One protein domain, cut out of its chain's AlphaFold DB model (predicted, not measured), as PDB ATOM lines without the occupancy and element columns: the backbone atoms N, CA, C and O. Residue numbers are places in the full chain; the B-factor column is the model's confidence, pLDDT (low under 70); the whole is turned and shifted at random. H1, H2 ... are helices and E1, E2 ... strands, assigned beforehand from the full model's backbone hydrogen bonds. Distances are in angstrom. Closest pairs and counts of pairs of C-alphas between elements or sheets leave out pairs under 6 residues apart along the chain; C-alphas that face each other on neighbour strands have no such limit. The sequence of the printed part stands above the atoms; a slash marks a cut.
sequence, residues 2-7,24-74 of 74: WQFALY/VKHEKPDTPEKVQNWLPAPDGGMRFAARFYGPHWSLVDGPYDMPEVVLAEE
ATOM      1  N   TRP A   2     -35.479  43.795   5.000       35.28
ATOM      2  CA  TRP A   2     -35.389  42.358   5.271       35.28
ATOM      3  C   TRP A   2     -36.470  41.994   6.294       35.28
ATOM      4  O   TRP A   2     -36.572  42.663   7.320       35.28
ATOM      5  N   GLN A   3     -37.305  40.996   6.000       45.00
ATOM      6  CA  GLN A   3     -38.390  40.562   6.881       45.00
ATOM      7  C   GLN A   3     -38.261  39.056   7.117       45.00
ATOM      8  O   GLN A   3     -38.542  38.257   6.230       45.00
ATOM      9  N   PHE A   4     -37.841  38.685   8.323       48.44
ATOM     10  CA  PHE A   4     -37.836  37.308   8.813       48.44
ATOM     11  C   PHE A   4     -38.814  37.221   9.983       48.44
ATOM     12  O   PHE A   4     -38.906  38.149  10.785       48.44
ATOM     13  N   ALA A   5     -39.590  36.142  10.055       53.97
ATOM     14  CA  ALA A   5     -40.586  35.949  11.100       53.97
ATOM     15  C   ALA A   5     -40.548  34.499  11.580       53.97
ATOM     16  O   ALA A   5     -40.752  33.582  10.785       53.97
ATOM     17  N   LEU A   6     -40.334  34.303  12.881       55.62
ATOM     18  CA  LEU A   6     -40.644  33.039  13.535       55.62
ATOM     19  C   LEU A   6     -42.115  33.094  13.950       55.62
ATOM     20  O   LEU A   6     -42.532  34.002  14.669       55.62
ATOM     21  N   TYR A   7     -42.916  32.151  13.467       53.34
ATOM     22  CA  TYR A   7     -44.308  32.010  13.884       53.34
ATOM     23  C   TYR A   7     -44.402  30.864  14.885       53.34
ATOM     24  O   TYR A   7     -43.938  29.759  14.596       53.34
ATOM     25  N   VAL A  24     -31.153  35.378  17.931       89.19
ATOM     26  CA  VAL A  24     -30.895  36.273  16.800       89.19
ATOM     27  C   VAL A  24     -29.391  36.356  16.568       89.19
ATOM     28  O   VAL A  24     -28.673  36.935  17.378       89.19
ATOM     29  N   LYS A  25     -28.899  35.749  15.481       90.12
ATOM     30  CA  LYS A  25     -27.461  35.697  15.148       90.12
ATOM     31  C   LYS A  25     -27.262  35.831  13.641       90.12
ATOM     32  O   LYS A  25     -28.090  35.352  12.875       90.12
ATOM     33  N   HIS A  26     -26.175  36.472  13.208       91.44
ATOM     34  CA  HIS A  26     -25.834  36.562  11.785       91.44
ATOM     35  C   HIS A  26     -25.491  35.186  11.196       91.44
ATOM     36  O   HIS A  26     -26.086  34.749  10.214       91.44
ATOM     37  N   GLU A  27     -24.570  34.476  11.843       92.00
ATOM     38  CA  GLU A  27     -24.154  33.140  11.427       92.00
ATOM     39  C   GLU A  27     -25.241  32.106  11.712       92.00
ATOM     40  O   GLU A  27     -25.847  32.084  12.790       92.00
ATOM     41  N   LYS A  28     -25.444  31.210  10.746       90.12
ATOM     42  CA  LYS A  28     -26.344  30.074  10.897       90.12
ATOM     43  C   LYS A  28     -25.736  29.054  11.877       90.12
ATOM     44  O   LYS A  28     -24.590  28.668  11.669       90.12
ATOM     45  N   PRO A  29     -26.485  28.576  12.887       88.62
ATOM     46  CA  PRO A  29     -26.010  27.530  13.792       88.62
ATOM     47  C   PRO A  29     -25.771  26.187  13.086       88.62
ATOM     48  O   PRO A  29     -26.493  25.835  12.150       88.62
ATOM     49  N   ASP A  30     -24.821  25.406  13.604       89.44
ATOM     50  CA  ASP A  30     -24.446  24.101  13.039       89.44
ATOM     51  C   ASP A  30     -25.372  22.953  13.461       89.44
ATOM     52  O   ASP A  30     -25.452  21.930  12.779       89.44
ATOM     53  N   THR A  31     -26.087  23.100  14.583       85.06
ATOM     54  CA  THR A  31     -26.944  22.038  15.120       85.06
ATOM     55  C   THR A  31     -28.413  22.228  14.725       85.06
ATOM     56  O   THR A  31     -28.952  23.334  14.868       85.06
ATOM     57  N   PRO A  32     -29.107  21.171  14.257       83.44
ATOM     58  CA  PRO A  32     -30.512  21.251  13.853       83.44
ATOM     59  C   PRO A  32     -31.442  21.809  14.934       83.44
ATOM     60  O   PRO A  32     -32.405  22.498  14.606       83.44
ATOM     61  N   GLU A  33     -31.155  21.547  16.209       80.56
ATOM     62  CA  GLU A  33     -31.937  22.023  17.352       80.56
ATOM     63  C   GLU A  33     -31.852  23.549  17.481       80.56
ATOM     64  O   GLU A  33     -32.876  24.217  17.614       80.56
ATOM     65  N   LYS A  34     -30.644  24.120  17.355       80.12
ATOM     66  CA  LYS A  34     -30.433  25.576  17.437       80.12
ATOM     67  C   LYS A  34     -31.022  26.306  16.228       80.12
ATOM     68  O   LYS A  34     -31.461  27.444  16.357       80.12
ATOM     69  N   VAL A  35     -31.083  25.653  15.064       86.31
ATOM     70  CA  VAL A  35     -31.676  26.231  13.845       86.31
ATOM     71  C   VAL A  35     -33.190  26.451  13.980       86.31
ATOM     72  O   VAL A  35     -33.715  27.370  13.356       86.31
ATOM     73  N   GLN A  36     -33.903  25.661  14.795       84.56
ATOM     74  CA  GLN A  36     -35.370  25.748  14.901       84.56
ATOM     75  C   GLN A  36     -35.866  27.089  15.460       84.56
ATOM     76  O   GLN A  36     -36.895  27.584  15.004       84.56
ATOM     77  N   ASN A  37     -35.125  27.681  16.398       84.62
ATOM     78  CA  ASN A  37     -35.468  28.948  17.052       84.62
ATOM     79  C   ASN A  37     -34.508  30.087  16.664       84.62
ATOM     80  O   ASN A  37     -34.404  31.082  17.380       84.62
ATOM     81  N   TRP A  38     -33.792  29.950  15.545       88.88
ATOM     82  CA  TRP A  38     -32.836  30.949  15.071       88.88
ATOM     83  C   TRP A  38     -33.448  31.901  14.037       88.88
ATOM     84  O   TRP A  38     -34.161  31.490  13.120       88.88
ATOM     85  N   LEU A  39     -33.118  33.186  14.163       90.00
ATOM     86  CA  LEU A  39     -33.408  34.235  13.195       90.00
ATOM     87  C   LEU A  39     -32.103  34.887  12.707       90.00
ATOM     88  O   LEU A  39     -31.273  35.276  13.535       90.00
ATOM     89  N   PRO A  40     -31.930  35.070  11.383       90.94
ATOM     90  CA  PRO A  40     -30.749  35.723  10.838       90.94
ATOM     91  C   PRO A  40     -30.727  37.213  11.195       90.94
ATOM     92  O   PRO A  40     -31.686  37.946  10.937       90.94
ATOM     93  N   ALA A  41     -29.605  37.663  11.751       91.50
ATOM     94  CA  ALA A  41     -29.322  39.073  12.007       91.50
ATOM     95  C   ALA A  41     -28.511  39.692  10.851       91.50
ATOM     96  O   ALA A  41     -27.649  39.020  10.286       91.50
ATOM     97  N   PRO A  42     -28.732  40.963  10.479       90.81
ATOM     98  CA  PRO A  42     -27.836  41.668   9.561       90.81
ATOM     99  C   PRO A  42     -26.497  42.015  10.241       90.81
ATOM    100  O   PRO A  42     -26.433  42.091  11.463       90.81
ATOM    101  N   ASP A  43     -25.457  42.320   9.457       87.25
ATOM    102  CA  ASP A  43     -24.146  42.785   9.966       87.25
ATOM    103  C   ASP A  43     -24.188  44.165  10.659       87.25
ATOM    104  O   ASP A  43     -23.201  44.624  11.227       87.25
ATOM    105  N   GLY A  44     -25.327  44.861  10.591       86.38
ATOM    106  CA  GLY A  44     -25.534  46.187  11.169       86.38
ATOM    107  C   GLY A  44     -26.659  46.224  12.200       86.38
ATOM    108  O   GLY A  44     -27.242  45.209  12.573       86.38
ATOM    109  N   GLY A  45     -27.008  47.431  12.647       86.75
ATOM    110  CA  GLY A  45     -28.094  47.618  13.606       86.75
ATOM    111  C   GLY A  45     -29.440  47.103  13.081       86.75
ATOM    112  O   GLY A  45     -29.801  47.321  11.923       86.75
ATOM    113  N   MET A  46     -30.213  46.469  13.962       87.94
ATOM    114  CA  MET A  46     -31.577  46.027  13.681       87.94
ATOM    115  C   MET A  46     -32.561  46.553  14.729       87.94
ATOM    116  O   MET A  46     -32.172  46.998  15.807       87.94
ATOM    117  N   ARG A  47     -33.855  46.486  14.412       87.12
ATOM    118  CA  ARG A  47     -34.940  46.740  15.366       87.12
ATOM    119  C   ARG A  47     -35.858  45.535  15.408       87.12
ATOM    120  O   ARG A  47     -36.239  45.017  14.361       87.12
ATOM    121  N   PHE A  48     -36.229  45.133  16.616       84.19
ATOM    122  CA  PHE A  48     -37.210  44.083  16.826       84.19
ATOM    123  C   PHE A  48     -38.627  44.660  16.818       84.19
ATOM    124  O   PHE A  48     -38.866  45.760  17.317       84.19
ATOM    125  N   ALA A  49     -39.566  43.911  16.246       87.81
ATOM    126  CA  ALA A  49     -40.982  44.245  16.263       87.81
ATOM    127  C   ALA A  49     -41.799  42.973  16.503       87.81
ATOM    128  O   ALA A  49     -41.939  42.136  15.609       87.81
ATOM    129  N   ALA A  50     -42.355  42.843  17.708       85.25
ATOM    130  CA  ALA A  50     -43.314  41.793  18.016       85.25
ATOM    131  C   ALA A  50     -44.668  42.097  17.358       85.25
ATOM    132  O   ALA A  50     -45.094  43.251  17.273       85.25
ATOM    133  N   ARG A  51     -45.362  41.053  16.900       88.12
ATOM    134  CA  ARG A  51     -46.739  41.149  16.398       88.12
ATOM    135  C   ARG A  51     -47.608  40.149  17.142       88.12
ATOM    136  O   ARG A  51     -47.313  38.958  17.134       88.12
ATOM    137  N   PHE A  52     -48.693  40.641  17.726       86.12
ATOM    138  CA  PHE A  52     -49.673  39.839  18.449       86.12
ATOM    139  C   PHE A  52     -50.994  39.856  17.680       86.12
ATOM    140  O   PHE A  52     -51.512  40.922  17.351       86.12
ATOM    141  N   TYR A  53     -51.533  38.676  17.376       89.19
ATOM    142  CA  TYR A  53     -52.809  38.525  16.674       89.19
ATOM    143  C   TYR A  53     -53.866  38.045  17.664       89.19
ATOM    144  O   TYR A  53     -53.679  37.013  18.302       89.19
ATOM    145  N   GLY A  54     -54.956  38.803  17.803       89.75
ATOM    146  CA  GLY A  54     -55.952  38.576  18.856       89.75
ATOM    147  C   GLY A  54     -55.375  38.750  20.269       89.75
ATOM    148  O   GLY A  54     -55.461  37.811  21.059       89.75
ATOM    149  N   PRO A  55     -54.734  39.894  20.587       88.31
ATOM    150  CA  PRO A  55     -54.115  40.093  21.890       88.31
ATOM    151  C   PRO A  55     -55.161  40.097  23.009       88.31
ATOM    152  O   PRO A  55     -56.253  40.643  22.861       88.31
ATOM    153  N   HIS A  56     -54.799  39.511  24.147       89.19
ATOM    154  CA  HIS A  56     -55.570  39.647  25.377       89.19
ATOM    155  C   HIS A  56     -55.406  41.062  25.954       89.19
ATOM    156  O   HIS A  56     -54.389  41.716  25.709       89.19
ATOM    157  N   TRP A  57     -56.367  41.518  26.766       92.94
ATOM    158  CA  TRP A  57     -56.341  42.850  27.387       92.94
ATOM    159  C   TRP A  57     -55.066  43.122  28.177       92.94
ATOM    160  O   TRP A  57     -54.546  44.224  28.128       92.94
ATOM    161  N   SER A  58     -54.472  42.100  28.794       91.62
ATOM    162  CA  SER A  58     -53.189  42.238  29.493       91.62
ATOM    163  C   SER A  58     -52.045  42.744  28.607       91.62
ATOM    164  O   SER A  58     -51.112  43.354  29.108       91.62
ATOM    165  N   LEU A  59     -52.090  42.503  27.298       90.62
ATOM    166  CA  LEU A  59     -51.099  43.041  26.371       90.62
ATOM    167  C   LEU A  59     -51.437  44.470  25.927       90.62
ATOM    168  O   LEU A  59     -50.540  45.256  25.650       90.62
ATOM    169  N   VAL A  60     -52.730  44.802  25.870       90.75
ATOM    170  CA  VAL A  60     -53.234  46.126  25.476       90.75
ATOM    171  C   VAL A  60     -53.057  47.141  26.604       90.75
ATOM    172  O   VAL A  60     -52.564  48.240  26.369       90.75
ATOM    173  N   ASP A  61     -53.405  46.752  27.828       92.81
ATOM    174  CA  ASP A  61     -53.387  47.610  29.015       92.81
ATOM    175  C   ASP A  61     -51.982  47.723  29.636       92.81
ATOM    176  O   ASP A  61     -51.780  48.442  30.613       92.81
ATOM    177  N   GLY A  62     -51.004  46.994  29.084       89.56
ATOM    178  CA  GLY A  62     -49.607  47.016  29.507       89.56
ATOM    179  C   GLY A  62     -49.160  46.133  30.685       89.56
ATOM    180  O   GLY A  62     -47.963  46.171  30.956       89.56
ATOM    181  N   PRO A  63     -49.984  45.326  31.397       91.75
ATOM    182  CA  PRO A  63     -49.457  44.457  32.456       91.75
ATOM    183  C   PRO A  63     -48.761  43.183  31.942       91.75
ATOM    184  O   PRO A  63     -48.279  42.393  32.750       91.75
ATOM    185  N   TYR A  64     -48.740  42.927  30.630       89.38
ATOM    186  CA  TYR A  64     -47.980  41.819  30.053       89.38
ATOM    187  C   TYR A  64     -46.478  42.102  30.114       89.38
ATOM    188  O   TYR A  64     -45.999  43.067  29.517       89.38
ATOM    189  N   ASP A  65     -45.750  41.222  30.796       89.44
ATOM    190  CA  ASP A  65     -44.298  41.281  30.884       89.44
ATOM    191  C   ASP A  65     -43.674  40.788  29.572       89.44
ATOM    192  O   ASP A  65     -43.772  39.612  29.207       89.44
ATOM    193  N   MET A  66     -43.113  41.723  28.807       87.44
ATOM    194  CA  MET A  66     -42.496  41.426  27.520       87.44
ATOM    195  C   MET A  66     -41.151  40.726  27.744       87.44
ATOM    196  O   MET A  66     -40.348  41.232  28.525       87.44
ATOM    197  N   PRO A  67     -40.847  39.634  27.016       87.50
ATOM    198  CA  PRO A  67     -39.554  38.974  27.127       87.50
ATOM    199  C   PRO A  67     -38.394  39.940  26.885       87.50
ATOM    200  O   PRO A  67     -38.406  40.719  25.925       87.50
ATOM    201  N   GLU A  68     -37.388  39.861  27.749       87.31
ATOM    202  CA  GLU A  68     -36.191  40.682  27.643       87.31
ATOM    203  C   GLU A  68     -35.287  40.200  26.503       87.31
ATOM    204  O   GLU A  68     -35.149  39.005  26.233       87.31
ATOM    205  N   VAL A  69     -34.641  41.155  25.831       87.06
ATOM    206  CA  VAL A  69     -33.562  40.855  24.891       87.06
ATOM    207  C   VAL A  69     -32.256  40.824  25.667       87.06
ATOM    208  O   VAL A  69     -31.735  41.868  26.053       87.06
ATOM    209  N   VAL A  70     -31.719  39.624  25.850       89.56
ATOM    210  CA  VAL A  70     -30.435  39.401  26.516       89.56
ATOM    211  C   VAL A  70     -29.347  39.053  25.505       89.56
ATOM    212  O   VAL A  70     -29.615  38.491  24.439       89.56
ATOM    213  N   LEU A  71     -28.101  39.391  25.838       87.44
ATOM    214  CA  LEU A  71     -26.948  38.883  25.100       87.44
ATOM    215  C   LEU A  71     -26.827  37.384  25.378       87.44
ATOM    216  O   LEU A  71     -26.799  36.970  26.534       87.44
ATOM    217  N   ALA A  72     -26.783  36.579  24.319       76.69
ATOM    218  CA  ALA A  72     -26.565  35.148  24.456       76.69
ATOM    219  C   ALA A  72     -25.086  34.884  24.766       76.69
ATOM    220  O   ALA A  72     -24.211  35.318  24.015       76.69
ATOM    221  N   GLU A  73     -24.830  34.176  25.862       66.50
ATOM    222  CA  GLU A  73     -23.536  33.549  26.130       66.50
ATOM    223  C   GLU A  73     -23.389  32.323  25.202       66.50
ATOM    224  O   GLU A  73     -24.385  31.667  24.886       66.50
ATOM    225  N   GLU A  74     -22.182  32.086  24.680       54.16
ATOM    226  CA  GLU A  74     -21.902  31.100  23.616       54.16
ATOM    227  C   GLU A  74     -22.035  29.631  24.058       54.16
ATOM    228  O   GLU A  74     -21.511  29.286  25.142       54.16
TER     229      GLU A  74
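What this domain is: This is residues 2 to 7 and 24 to 74 of the 74 residues of an uncharacterized protein of Haladaptatus paucihalophilus DX253 (UniProt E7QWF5). Little regular structure is here: a long, loose loop runs from H1 and E1 at one end out to H2 at the other and back, along unnamed residues 41 to 56 and 61 to 74. Residues 30 to 35 and 57 to 63 stick out. The printed part has 57 residues, with H1, E1 and H2 in that order; only 12 are in named elements, class mixed. It is loose, radius of gyration of the C-alphas 14.2 A, spanning 39 by 26 by 23 A.

How they stand to each other: Start at H1, residues 32 to 36: its one O i to N i+4 pair is not within hydrogen-bond range, but 2 of 2 O i to N i+3 pairs are. H1 and E1, residues 38 to 40, meet only through their tight link. E1 pairs with no named strand; residues 24 to 25 pair, parallel, with its residues 39 to 40. H2, residues 57 to 60, is apart from H1 and E1; it is too short for an O i to N i+4 pair.

Where its parts are: Find C-alpha 32 at (-30.512, 21.251, 13.853); H1 runs 6.7 A to C-alpha 36. E1 also spans 6.7 A. H2 spans 4.9 A, ending at C-alpha 60, (-53.234, 46.126, 25.476).

The domain as a whole: The C-alphas farthest apart, Asp 30 and Asp 61, are 40.6 A apart. Residues 8 to 23 are not printed; C-alphas 7 and 24 are 14.4 A apart. The link E1 to H2 is long. Residues 2 to 7 and 73 to 74 have pLDDT under 70.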